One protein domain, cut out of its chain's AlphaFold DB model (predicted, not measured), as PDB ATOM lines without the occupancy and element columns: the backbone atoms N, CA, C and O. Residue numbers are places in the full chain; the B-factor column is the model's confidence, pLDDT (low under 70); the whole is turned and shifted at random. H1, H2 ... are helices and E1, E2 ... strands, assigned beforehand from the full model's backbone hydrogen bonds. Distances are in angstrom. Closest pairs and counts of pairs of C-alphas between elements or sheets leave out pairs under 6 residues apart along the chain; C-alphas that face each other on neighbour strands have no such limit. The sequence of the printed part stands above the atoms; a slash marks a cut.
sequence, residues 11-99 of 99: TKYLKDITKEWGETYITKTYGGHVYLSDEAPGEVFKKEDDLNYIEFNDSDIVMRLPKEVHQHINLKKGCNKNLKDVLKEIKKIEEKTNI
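Overview. This is residues 11 to 99 of the 99 residues of an uncharacterized protein of Clostridioides difficile (UniProt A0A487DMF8). A small twisted sheet of four short antiparallel strands lies between a long helix, H3, which runs away from it towards one end of the domain, and a long loop, residues 38 to 61, whose far part reaches the other end. The short helix H1 lies beside the near part of H3, and the very short H2 only grazes the sheet. The printed part has 89 residues with three named helices and four named strands, in the order H1 E1 E2 E3 H2 E4 H3; the sheet's order is E3 E2 E1 E4. The class is mixed, helices and strands, though only 41 residues are in named elements, under half of those printed. The whole is compact by its radius of gyration of the C-alphas, 13.2 A, yet elongated in outline, with spans of 45 by 27 by 18 A.

Arrangement. H1, residues 11 to 17, only just touches H3, residues 83 to 97, with 3 pairs of C-alphas within 8 A, made by residues 87 to 91 of H3 alone. Their closest C-alphas are those of Thr 11 and Leu 87, 5.7 A apart, and they run opposite ways at a steep tilt of 39 degrees. H1 is not on the sheet. E1, residues 25 to 28, and E2, residues 34 to 37, form a hairpin, antiparallel at 154 degrees, with N 27 and O 35 at 2.9 A. E2 and E3, residues 62 to 64, form another hairpin, at 160 degrees, with N 36 and O 63 at 2.8 A. E1, E2 and E3 make a meander, each strand the antiparallel neighbour of the one before. H2, residues 67 to 70, only grazes the sheet; the closest C-alphas of E2 and H2 are those of Val 34 and His 70, 5.9 A apart. E4, residues 79 to 82, is an edge strand antiparallel to E1 at 159 degrees, with N 26 and O 81 at 2.8 A. H3 only grazes the sheet, with residues 83 to 86; its closest C-alpha to E1 is that of Leu 83, 5.1 A from that of Tyr 25. In H1 and H3 every O i to N i+4 pair is within hydrogen-bond range, while H2 is too short for such a pair.

Along the chain. H1 begins at C-alpha 11, (145.467, 145.786, 231.573), and is 10.4 A long. E1 and E2 are each 10.1 A long, E3 6.9 A, H2 5.3 A and E4 10.6 A. H3 is 20.8 A long and ends at C-alpha 97, (144.871, 159.144, 233.210).

Size, cuts and confidence. The C-alphas of Glu 48 and Ile 99 are the two farthest apart, at 44.6 A. The printed part has no cut. The link from E2 to E3 is long, with 24 residues; in it residues 44 to 45 pair antiparallel with 53 to 54. Confidence is under 70 at residues 45 to 55, 57 and 97 to 99.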
ATOM      1  N   THR A  11     146.533 146.775 231.369       91.44
ATOM      2  CA  THR A  11     145.467 145.786 231.573       91.44
ATOM      3  C   THR A  11     145.330 144.818 230.402       91.44
ATOM      4  O   THR A  11     145.080 143.634 230.625       91.44
ATOM      5  N   LYS A  12     145.497 145.297 229.165       91.44
ATOM      6  CA  LYS A  12     145.462 144.457 227.964       91.44
ATOM      7  C   LYS A  12     146.702 143.571 227.892       91.44
ATOM      8  O   LYS A  12     146.560 142.364 227.762       91.44
ATOM      9  N   TYR A  13     147.885 144.160 228.063       91.44
ATOM     10  CA  TYR A  13     149.152 143.427 228.057       91.44
ATOM     11  C   TYR A  13     149.145 142.251 229.041       91.44
ATOM     12  O   TYR A  13     149.409 141.120 228.645       91.44
ATOM     13  N   LEU A  14     148.790 142.505 230.307       91.38
ATOM     14  CA  LEU A  14     148.785 141.478 231.350       91.38
ATOM     15  C   LEU A  14     147.774 140.361 231.064       91.38
ATOM     16  O   LEU A  14     148.085 139.200 231.308       91.38
ATOM     17  N   LYS A  15     146.594 140.692 230.519       91.44
ATOM     18  CA  LYS A  15     145.595 139.693 230.106       91.44
ATOM     19  C   LYS A  15     146.074 138.839 228.938       91.44
ATOM     20  O   LYS A  15     145.821 137.643 228.939       91.44
ATOM     21  N   ASP A  16     146.739 139.441 227.958       92.31
ATOM     22  CA  ASP A  16     147.180 138.723 226.763       92.31
ATOM     23  C   ASP A  16     148.267 137.692 227.111       92.31
ATOM     24  O   ASP A  16     148.200 136.563 226.632       92.31
ATOM     25  N   ILE A  17     149.211 138.029 228.001       91.38
ATOM     26  CA  ILE A  17     150.280 137.100 228.419       91.38
ATOM     27  C   ILE A  17     149.822 136.011 229.406       91.38
ATOM     28  O   ILE A  17     150.541 135.039 229.592       91.38
ATOM     29  N   THR A  18     148.644 136.156 230.027       92.06
ATOM     30  CA  THR A  18     148.080 135.199 231.010       92.06
ATOM     31  C   THR A  18     146.786 134.545 230.532       92.06
ATOM     32  O   THR A  18     146.105 133.875 231.295       92.06
ATOM     33  N   LYS A  19     146.414 134.724 229.259       89.38
ATOM     34  CA  LYS A  19     145.101 134.326 228.727       89.38
ATOM     35  C   LYS A  19     144.772 132.841 228.922       89.38
ATOM     36  O   LYS A  19     143.600 132.491 229.033       89.38
ATOM     37  N   GLU A  20     145.793 131.991 228.919       89.25
ATOM     38  CA  GLU A  20     145.668 130.531 229.027       89.25
ATOM     39  C   GLU A  20     146.024 130.009 230.428       89.25
ATOM     40  O   GLU A  20     145.945 128.811 230.675       89.25
ATOM     41  N   TRP A  21     146.413 130.901 231.343       84.88
ATOM     42  CA  TRP A  21     146.817 130.569 232.704       84.88
ATOM     43  C   TRP A  21     145.564 130.749 233.558       84.88
ATOM     44  O   TRP A  21     145.044 131.858 233.637       84.88
ATOM     45  N   GLY A  22     144.997 129.663 234.083       85.31
ATOM     46  CA  GLY A  22     143.657 129.647 234.679       85.31
ATOM     47  C   GLY A  22     143.428 130.720 235.751       85.31
ATOM     48  O   GLY A  22     142.926 131.813 235.470       85.31
ATOM     49  N   GLU A  23     143.721 130.398 237.010       88.94
ATOM     50  CA  GLU A  23     143.905 131.450 238.008       88.94
ATOM     51  C   GLU A  23     145.313 132.029 237.861       88.94
ATOM     52  O   GLU A  23     146.198 131.437 237.254       88.94
ATOM     53  N   THR A  24     145.505 133.277 238.272       93.50
ATOM     54  CA  THR A  24     146.811 133.919 238.131       93.50
ATOM     55  C   THR A  24     147.021 134.887 239.270       93.50
ATOM     56  O   THR A  24     146.117 135.642 239.649       93.50
ATOM     57  N   TYR A  25     148.239 134.903 239.781       92.75
ATOM     58  CA  TYR A  25     148.657 135.706 240.908       92.75
ATOM     59  C   TYR A  25     149.814 136.604 240.507       92.75
ATOM     60  O   TYR A  25     150.658 136.257 239.688       92.75
ATOM     61  N   ILE A  26     149.826 137.798 241.088       92.38
ATOM     62  CA  ILE A  26     150.934 138.734 241.014       92.38
ATOM     63  C   ILE A  26     151.599 138.778 242.381       92.38
ATOM     64  O   ILE A  26     150.943 139.071 243.382       92.38
ATOM     65  N   THR A  27     152.912 138.584 242.406       91.38
ATOM     66  CA  THR A  27     153.702 138.485 243.639       91.38
ATOM     67  C   THR A  27     154.849 139.467 243.604       91.38
ATOM     68  O   THR A  27     155.631 139.459 242.656       91.38
ATOM     69  N   LYS A  28     154.988 140.306 244.637       89.62
ATOM     70  CA  LYS A  28     156.115 141.237 244.758       89.62
ATOM     71  C   LYS A  28     157.090 140.769 245.827       89.62
ATOM     72  O   LYS A  28     156.750 140.732 247.007       89.62
ATOM     73  N   THR A  29     158.328 140.495 245.434       86.75
ATOM     74  CA  THR A  29     159.403 140.111 246.358       86.75
ATOM     75  C   THR A  29     159.813 141.259 247.283       86.75
ATOM     76  O   THR A  29     159.527 142.434 247.016       86.75
ATOM     77  N   TYR A  30     160.564 140.958 248.348       81.38
ATOM     78  CA  TYR A  30     161.187 141.996 249.182       81.38
ATOM     79  C   TYR A  30     162.235 142.838 248.423       81.38
ATOM     80  O   TYR A  30     162.342 144.050 248.652       81.38
ATOM     81  N   GLY A  31     162.898 142.247 247.428       78.88
ATOM     82  CA  GLY A  31     163.759 142.918 246.446       78.88
ATOM     83  C   GLY A  31     163.002 143.793 245.443       78.88
ATOM     84  O   GLY A  31     163.612 144.530 244.678       78.88
ATOM     85  N   GLY A  32     161.665 143.767 245.461       82.06
ATOM     86  CA  GLY A  32     160.818 144.620 244.630       82.06
ATOM     87  C   GLY A  32     160.600 144.121 243.202       82.06
ATOM     88  O   GLY A  32     160.006 144.849 242.408       82.06
ATOM     89  N   HIS A  33     161.039 142.903 242.880       86.69
ATOM     90  CA  HIS A  33     160.676 142.231 241.633       86.69
ATOM     91  C   HIS A  33     159.234 141.755 241.700       86.69
ATOM     92  O   HIS A  33     158.746 141.415 242.775       86.69
ATOM     93  N   VAL A  34     158.568 141.725 240.550       89.75
ATOM     94  CA  VAL A  34     157.193 141.250 240.450       89.75
ATOM     95  C   VAL A  34     157.132 140.067 239.506       89.75
ATOM     96  O   VAL A  34     157.725 140.101 238.427       89.75
ATOM     97  N   TYR A  35     156.415 139.040 239.931       91.25
ATOM     98  CA  TYR A  35     156.219 137.796 239.208       91.25
ATOM     99  C   TYR A  35     154.734 137.554 238.973       91.25
ATOM    100  O   TYR A  35     153.906 137.978 239.779       91.25
ATOM    101  N   LEU A  36     154.438 136.883 237.870       92.69
ATOM    102  CA  LEU A  36     153.190 136.195 237.603       92.69
ATOM    103  C   LEU A  36     153.382 134.712 237.900       92.69
ATOM    104  O   LEU A  36     154.425 134.160 237.544       92.69
ATOM    105  N   SER A  37     152.378 134.097 238.503       91.94
ATOM    106  CA  SER A  37     152.274 132.651 238.669       91.94
ATOM    107  C   SER A  37     150.848 132.198 238.393       91.94
ATOM    108  O   SER A  37     149.907 132.957 238.635       91.94
ATOM    109  N   ASP A  38     150.691 130.997 237.857       90.38
ATOM    110  CA  ASP A  38     149.395 130.347 237.628       90.38
ATOM    111  C   ASP A  38     148.760 129.787 238.909       90.38
ATOM    112  O   ASP A  38     147.555 129.566 238.957       90.38
ATOM    113  N   GLU A  39     149.538 129.680 239.982       87.00
ATOM    114  CA  GLU A  39     149.045 129.328 241.311       87.00
ATOM    115  C   GLU A  39     149.385 130.389 242.360       87.00
ATOM    116  O   GLU A  39     150.231 131.277 242.160       87.00
ATOM    117  N   ALA A  40     148.687 130.316 243.494       83.06
ATOM    118  CA  ALA A  40     148.984 131.168 244.634       83.06
ATOM    119  C   ALA A  40     150.410 130.867 245.129       83.06
ATOM    120  O   ALA A  40     150.732 129.713 245.404       83.06
ATOM    121  N   PRO A  41     151.284 131.878 245.267       81.56
ATOM    122  CA  PRO A  41     152.609 131.641 245.821       81.56
ATOM    123  C   PRO A  41     152.491 131.241 247.298       81.56
ATOM    124  O   PRO A  41     151.613 131.725 248.023       81.56
ATOM    125  N   GLY A  42     153.432 130.421 247.750       77.81
ATOM    126  CA  GLY A  42     153.662 130.130 249.157       77.81
ATOM    127  C   GLY A  42     154.250 131.325 249.912       77.81
ATOM    128  O   GLY A  42     154.081 132.496 249.543       77.81
ATOM    129  N   GLU A  43     154.959 131.045 251.004       71.69
ATOM    130  CA  GLU A  43     155.579 132.102 251.800       71.69
ATOM    131  C   GLU A  43     156.675 132.838 251.012       71.69
ATOM    132  O   GLU A  43     157.492 132.258 250.291       71.69
ATOM    133  N   VAL A  44     156.688 134.168 251.148       70.81
ATOM    134  CA  VAL A  44     157.754 135.012 250.604       70.81
ATOM    135  C   VAL A  44     158.785 135.214 251.704       70.81
ATOM    136  O   VAL A  44     158.504 135.873 252.705       70.81
ATOM    137  N   PHE A  45     159.992 134.687 251.515       69.56
ATOM    138  CA  PHE A  45     161.041 134.741 252.532       69.56
ATOM    139  C   PHE A  45     162.006 135.903 252.295       69.56
ATOM    140  O   PHE A  45     162.405 136.216 251.167       69.56
ATOM    141  N   LYS A  46     162.428 136.537 253.393       65.06
ATOM    142  CA  LYS A  46     163.509 137.526 253.404       65.06
ATOM    143  C   LYS A  46     164.804 136.811 253.791       65.06
ATOM    144  O   LYS A  46     164.983 136.477 254.957       65.06
ATOM    145  N   LYS A  47     165.696 136.568 252.829       64.88
ATOM    146  CA  LYS A  47     167.038 136.036 253.110       64.88
ATOM    147  C   LYS A  47     168.010 137.186 253.387       64.88
ATOM    148  O   LYS A  47     167.843 138.267 252.823       64.88
ATOM    149  N   GLU A  48     168.990 136.956 254.258       57.16
ATOM    150  CA  GLU A  48     169.991 137.963 254.648       57.16
ATOM    151  C   GLU A  48     170.896 138.388 253.473       57.16
ATOM    152  O   GLU A  48     171.288 139.548 253.414       57.16
ATOM    153  N   ASP A  49     171.106 137.508 252.482       56.56
ATOM    154  CA  ASP A  49     172.005 137.724 251.332       56.56
ATOM    155  C   ASP A  49     171.278 138.046 250.006       56.56
ATOM    156  O   ASP A  49     171.601 137.503 248.950       56.56
ATOM    157  N   ASP A  50     170.247 138.894 250.042       54.41
ATOM    158  CA  ASP A  50     169.563 139.477 248.863       54.41
ATOM    159  C   ASP A  50     168.875 138.519 247.861       54.41
ATOM    160  O   ASP A  50     168.175 138.955 246.936       54.41
ATOM    161  N   LEU A  51     168.943 137.206 248.070       51.84
ATOM    162  CA  LEU A  51     168.192 136.229 247.285       51.84
ATOM    163  C   LEU A  51     166.812 136.012 247.906       51.84
ATOM    164  O   LEU A  51     166.572 135.118 248.712       51.84
ATOM    165  N   ASN A  52     165.907 136.903 247.509       59.09
ATOM    166  CA  ASN A  52     164.470 136.800 247.721       59.09
ATOM    167  C   ASN A  52     163.955 135.461 247.186       59.09
ATOM    168  O   ASN A  52     163.929 135.265 245.971       59.09
ATOM    169  N   TYR A  53     163.528 134.568 248.073       65.06
ATOM    170  CA  TYR A  53     162.919 133.304 247.678       65.06
ATOM    171  C   TYR A  53     161.396 133.462 247.710       65.06
ATOM    172  O   TYR A  53     160.836 133.888 248.723       65.06
ATOM    173  N   ILE A  54     160.747 133.196 246.578       69.88
ATOM    174  CA  ILE A  54     159.307 132.943 246.534       69.88
ATOM    175  C   ILE A  54     159.165 131.441 246.352       69.88
ATOM    176  O   ILE A  54     159.709 130.893 245.392       69.88
ATOM    177  N   GLU A  55     158.429 130.803 247.251       68.75
ATOM    178  CA  GLU A  55     157.957 129.449 247.011       68.75
ATOM    179  C   GLU A  55     156.821 129.489 245.995       68.75
ATOM    180  O   GLU A  55     155.730 129.978 246.270       68.75
ATOM    181  N   PHE A  56     157.097 128.986 244.802       72.19
ATOM    182  CA  PHE A  56     156.098 128.706 243.779       72.19
ATOM    183  C   PHE A  56     155.859 127.192 243.720       72.19
ATOM    184  O   PHE A  56     155.846 126.617 242.642       72.19
ATOM    185  N   ASN A  57     155.787 126.536 244.887       65.44
ATOM    186  CA  ASN A  57     155.887 125.074 245.010       65.44
ATOM    187  C   ASN A  57     154.844 124.321 244.171       65.44
ATOM    188  O   ASN A  57     155.137 123.223 243.709       65.44
ATOM    189  N   ASP A  58     153.682 124.940 243.953       70.75
ATOM    190  CA  ASP A  58     152.573 124.379 243.180       70.75
ATOM    191  C   ASP A  58     152.369 125.079 241.823       70.75
ATOM    192  O   ASP A  58     151.455 124.725 241.090       70.75
ATOM    193  N   SER A  59     153.182 126.086 241.472       73.69
ATOM    194  CA  SER A  59     153.046 126.787 240.186       73.69
ATOM    195  C   SER A  59     153.822 126.066 239.090       73.69
ATOM    196  O   SER A  59     155.052 125.981 239.145       73.69
ATOM    197  N   ASP A  60     153.119 125.636 238.046       77.56
ATOM    198  CA  ASP A  60     153.738 125.068 236.850       77.56
ATOM    199  C   ASP A  60     154.367 126.162 235.975       77.56
ATOM    200  O   ASP A  60     155.324 125.913 235.231       77.56
ATOM    201  N   ILE A  61     153.856 127.397 236.067       82.94
ATOM    202  CA  ILE A  61     154.309 128.516 235.243       82.94
ATOM    203  C   ILE A  61     154.585 129.756 236.091       82.94
ATOM    204  O   ILE A  61     153.714 130.312 236.759       82.94
ATOM    205  N   VAL A  62     155.819 130.260 235.990       86.00
ATOM    206  CA  VAL A  62     156.262 131.490 236.656       86.00
ATOM    207  C   VAL A  62     156.945 132.415 235.654       86.00
ATOM    208  O   VAL A  62     157.879 132.026 234.952       86.00
ATOM    209  N   MET A  63     156.529 133.681 235.621       89.94
ATOM    210  CA  MET A  63     157.125 134.698 234.755       89.94
ATOM    211  C   MET A  63     157.452 135.968 235.526       89.94
ATOM    212  O   MET A  63     156.602 136.574 236.174       89.94
ATOM    213  N   ARG A  64     158.690 136.442 235.395       90.06
ATOM    214  CA  ARG A  64     159.088 137.750 235.917       90.06
ATOM    215  C   ARG A  64     158.573 138.865 235.009       90.06
ATOM    216  O   ARG A  64     158.846 138.866 233.810       90.06
ATOM    217  N   LEU A  65     157.908 139.858 235.591       90.94
ATOM    218  CA  LEU A  65     157.495 141.051 234.859       90.94
ATOM    219  C   LEU A  65     158.677 142.016 234.658       90.94
ATOM    220  O   LEU A  65     159.472 142.225 235.584       90.94
ATOM    221  N   PRO A  66     158.791 142.638 233.470       88.50
ATOM    222  CA  PRO A  66     159.822 143.631 233.190       88.50
ATOM    223  C   PRO A  66     159.620 144.902 234.032       88.50
ATOM    224  O   PRO A  66     158.525 145.172 234.542       88.50
ATOM    225  N   LYS A  67     160.689 145.690 234.200       86.12
ATOM    226  CA  LYS A  67     160.719 146.858 235.101       86.12
ATOM    227  C   LYS A  67     159.680 147.910 234.739       86.12
ATOM    228  O   LYS A  67     159.012 148.469 235.608       86.12
ATOM    229  N   GLU A  68     159.521 148.107 233.442       84.69
ATOM    230  CA  GLU A  68     158.602 149.036 232.805       84.69
ATOM    231  C   GLU A  68     157.147 148.704 233.137       84.69
ATOM    232  O   GLU A  68     156.324 149.605 233.221       84.69
ATOM    233  N   VAL A  69     156.832 147.427 233.373       84.94
ATOM    234  CA  VAL A  69     155.491 146.950 233.733       84.94
ATOM    235  C   VAL A  69     155.303 146.989 235.244       84.94
ATOM    236  O   VAL A  69     154.326 147.548 235.745       84.94
ATOM    237  N   HIS A  70     156.244 146.420 236.000       85.62
ATOM    238  CA  HIS A  70     156.025 146.212 237.427       85.62
ATOM    239  C   HIS A  70     156.072 147.490 238.273       85.62
ATOM    240  O   HIS A  70     155.587 147.488 239.405       85.62
ATOM    241  N   GLN A  71     156.632 148.586 237.753       85.06
ATOM    242  CA  GLN A  71     156.584 149.901 238.403       85.06
ATOM    243  C   GLN A  71     155.157 150.463 238.527       85.06
ATOM    244  O   GLN A  71     154.895 151.270 239.413       85.06
ATOM    245  N   HIS A  72     154.230 150.012 237.677       85.19
ATOM    246  CA  HIS A  72     152.831 150.450 237.673       85.19
ATOM    247  C   HIS A  72     151.915 149.556 238.524       85.19
ATOM    248  O   HIS A  72     150.722 149.829 238.648       85.19
ATOM    249  N   ILE A  73     152.457 148.494 239.128       86.88
ATOM    250  CA  ILE A  73     151.711 147.569 239.984       86.88
ATOM    251  C   ILE A  73     151.889 147.987 241.445       86.88
ATOM    252  O   ILE A  73     152.970 147.852 242.036       86.88
ATOM    253  N   ASN A  74     150.802 148.462 242.053       86.75
ATOM    254  CA  ASN A  74     150.801 148.861 243.454       86.75
ATOM    255  C   ASN A  74     150.597 147.655 244.381       86.75
ATOM    256  O   ASN A  74     149.501 147.385 244.861       86.75
ATOM    257  N   LEU A  75     151.681 146.930 244.632       88.31
ATOM    258  CA  LEU A  75     151.715 145.826 245.587       88.31
ATOM    259  C   LEU A  75     152.783 146.094 246.650       88.31
ATOM    260  O   LEU A  75     153.862 146.629 246.347       88.31
ATOM    261  N   LYS A  76     152.489 145.741 247.906       87.94
ATOM    262  CA  LYS A  76     153.464 145.808 249.001       87.94
ATOM    263  C   LYS A  76     154.504 144.697 248.822       87.94
ATOM    264  O   LYS A  76     154.208 143.624 248.310       87.94
ATOM    265  N   LYS A  77     155.745 144.977 249.218       86.88
ATOM    266  CA  LYS A  77     156.835 143.995 249.233       86.88
ATOM    267  C   LYS A  77     156.480 142.809 250.137       86.88
ATOM    268  O   LYS A  77     156.033 143.034 251.260       86.88
ATOM    269  N   GLY A  78     156.721 141.593 249.657       83.69
ATOM    270  CA  GLY A  78     156.390 140.353 250.361       83.69
ATOM    271  C   GLY A  78     154.925 139.932 250.234       83.69
ATOM    272  O   GLY A  78     154.513 138.996 250.904       83.69
ATOM    273  N   CYS A  79     154.124 140.626 249.423       87.12
ATOM    274  CA  CYS A  79     152.709 140.316 249.256       87.12
ATOM    275  C   CYS A  79     152.422 139.767 247.862       87.12
ATOM    276  O   CYS A  79     153.127 140.065 246.892       87.12
ATOM    277  N   ASN A  80     151.330 139.014 247.775       90.12
ATOM    278  CA  ASN A  80     150.736 138.555 246.533       90.12
ATOM    279  C   ASN A  80     149.279 139.025 246.429       90.12
ATOM    280  O   ASN A  80     148.679 139.460 247.417       90.12
ATOM    281  N   LYS A  81     148.736 139.003 245.214       92.44
ATOM    282  CA  LYS A  81     147.332 139.313 244.942       92.44
ATOM    283  C   LYS A  81     146.868 138.603 243.680       92.44
ATOM    284  O   LYS A  81     147.647 138.452 242.744       92.44
ATOM    285  N   ASN A  82     145.589 138.243 243.619       93.62
ATOM    286  CA  ASN A  82     145.002 137.723 242.390       93.62
ATOM    287  C   ASN A  82     145.071 138.778 241.267       93.62
ATOM    288  O   ASN A  82     144.755 139.959 241.473       93.62
ATOM    289  N   LEU A  83     145.452 138.343 240.066       93.31
ATOM    290  CA  LEU A  83     145.586 139.194 238.889       93.31
ATOM    291  C   LEU A  83     144.280 139.933 238.572       93.31
ATOM    292  O   LEU A  83     144.326 141.105 238.206       93.31
ATOM    293  N   LYS A  84     143.109 139.310 238.767       91.88
ATOM    294  CA  LYS A  84     141.802 139.944 238.513       91.88
ATOM    295  C   LYS A  84     141.625 141.230 239.318       91.88
ATOM    296  O   LYS A  84     141.071 142.199 238.797       91.88
ATOM    297  N   ASP A  85     142.096 141.267 240.560       93.12
ATOM    298  CA  ASP A  85     141.967 142.455 241.402       93.12
ATOM    299  C   ASP A  85     143.016 143.511 241.071       93.12
ATOM    300  O   ASP A  85     142.688 144.697 241.018       93.12
ATOM    301  N   VAL A  86     144.241 143.091 240.745       92.06
ATOM    302  CA  VAL A  86     145.275 144.003 240.238       92.06
ATOM    303  C   VAL A  86     144.819 144.665 238.933       92.06
ATOM    304  O   VAL A  86     144.940 145.877 238.775       92.06
ATOM    305  N   LEU A  87     144.201 143.912 238.019       92.31
ATOM    306  CA  LEU A  87     143.651 144.446 236.771       92.31
ATOM    307  C   LEU A  87     142.552 145.487 237.014       92.31
ATOM    308  O   LEU A  87     142.503 146.484 236.296       92.31
ATOM    309  N   LYS A  88     141.683 145.298 238.017       91.75
ATOM    310  CA  LYS A  88     140.670 146.306 238.387       91.75
ATOM    311  C   LYS A  88     141.319 147.595 238.891       91.75
ATOM    312  O   LYS A  88     140.831 148.677 238.576       91.75
ATOM    313  N   GLU A  89     142.385 147.489 239.678       90.88
ATOM    314  CA  GLU A  89     143.122 148.651 240.187       90.88
ATOM    315  C   GLU A  89     143.821 149.411 239.065       90.88
ATOM    316  O   GLU A  89     143.639 150.623 238.953       90.88
ATOM    317  N   ILE A  90     144.540 148.699 238.193       90.38
ATOM    318  CA  ILE A  90     145.203 149.297 237.030       90.38
ATOM    319  C   ILE A  90     144.167 149.954 236.120       90.38
ATOM    320  O   ILE A  90     144.354 151.101 235.730       90.38
ATOM    321  N   LYS A  91     143.036 149.290 235.845       89.69
ATOM    322  CA  LYS A  91     141.978 149.853 234.996       89.69
ATOM    323  C   LYS A  91     141.455 151.188 235.533       89.69
ATOM    324  O   LYS A  91     141.305 152.132 234.771       89.69
ATOM    325  N   LYS A  92     141.241 151.300 236.849       88.50
ATOM    326  CA  LYS A  92     140.824 152.563 237.486       88.50
ATOM    327  C   LYS A  92     141.870 153.671 237.348       88.50
ATOM    328  O   LYS A  92     141.506 154.842 237.331       88.50
ATOM    329  N   ILE A  93     143.156 153.323 237.316       85.19
ATOM    330  CA  ILE A  93     144.243 154.285 237.089       85.19
ATOM    331  C   ILE A  93     144.244 154.711 235.617       85.19
ATOM    332  O   ILE A  93     144.223 155.904 235.337       85.19
ATOM    333  N   GLU A  94     144.178 153.755 234.689       84.06
ATOM    334  CA  GLU A  94     144.118 154.009 233.244       84.06
ATOM    335  C   GLU A  94     142.918 154.890 232.860       84.06
ATOM    336  O   GLU A  94     143.062 155.814 232.063       84.06
ATOM    337  N   GLU A  95     141.744 154.653 233.450       85.38
ATOM    338  CA  GLU A  95     140.540 155.470 233.236       85.38
ATOM    339  C   GLU A  95     140.708 156.910 233.742       85.38
ATOM    340  O   GLU A  95     140.170 157.830 233.137       85.38
ATOM    341  N   LYS A  96     141.473 157.129 234.820       78.00
ATOM    342  CA  LYS A  96     141.747 158.470 235.364       78.00
ATOM    343  C   LYS A  96     142.815 159.235 234.586       78.00
ATOM    344  O   LYS A  96     142.800 160.458 234.613       78.00
ATOM    345  N   THR A  97     143.763 158.536 233.968       67.81
ATOM    346  CA  THR A  97     144.871 159.144 233.210       67.81
ATOM    347  C   THR A  97     144.502 159.441 231.754       67.81
ATOM    348  O   THR A  97     145.153 160.264 231.126       67.81
ATOM    349  N   ASN A  98     143.457 158.802 231.216       57.75
ATOM    350  CA  ASN A  98     142.926 159.070 229.871       57.75
ATOM    351  C   ASN A  98     141.908 160.234 229.821       57.75
ATOM    352  O   ASN A  98     141.121 160.312 228.876       57.75
ATOM    353  N   ILE A  99     141.912 161.110 230.831       44.38
ATOM    354  CA  ILE A  99     141.157 162.373 230.900       44.38
ATOM    355  C   ILE A  99     142.168 163.514 230.805       44.38
ATOM    356  O   ILE A  99     141.901 164.466 230.041       44.38
TER     357      ILE A  99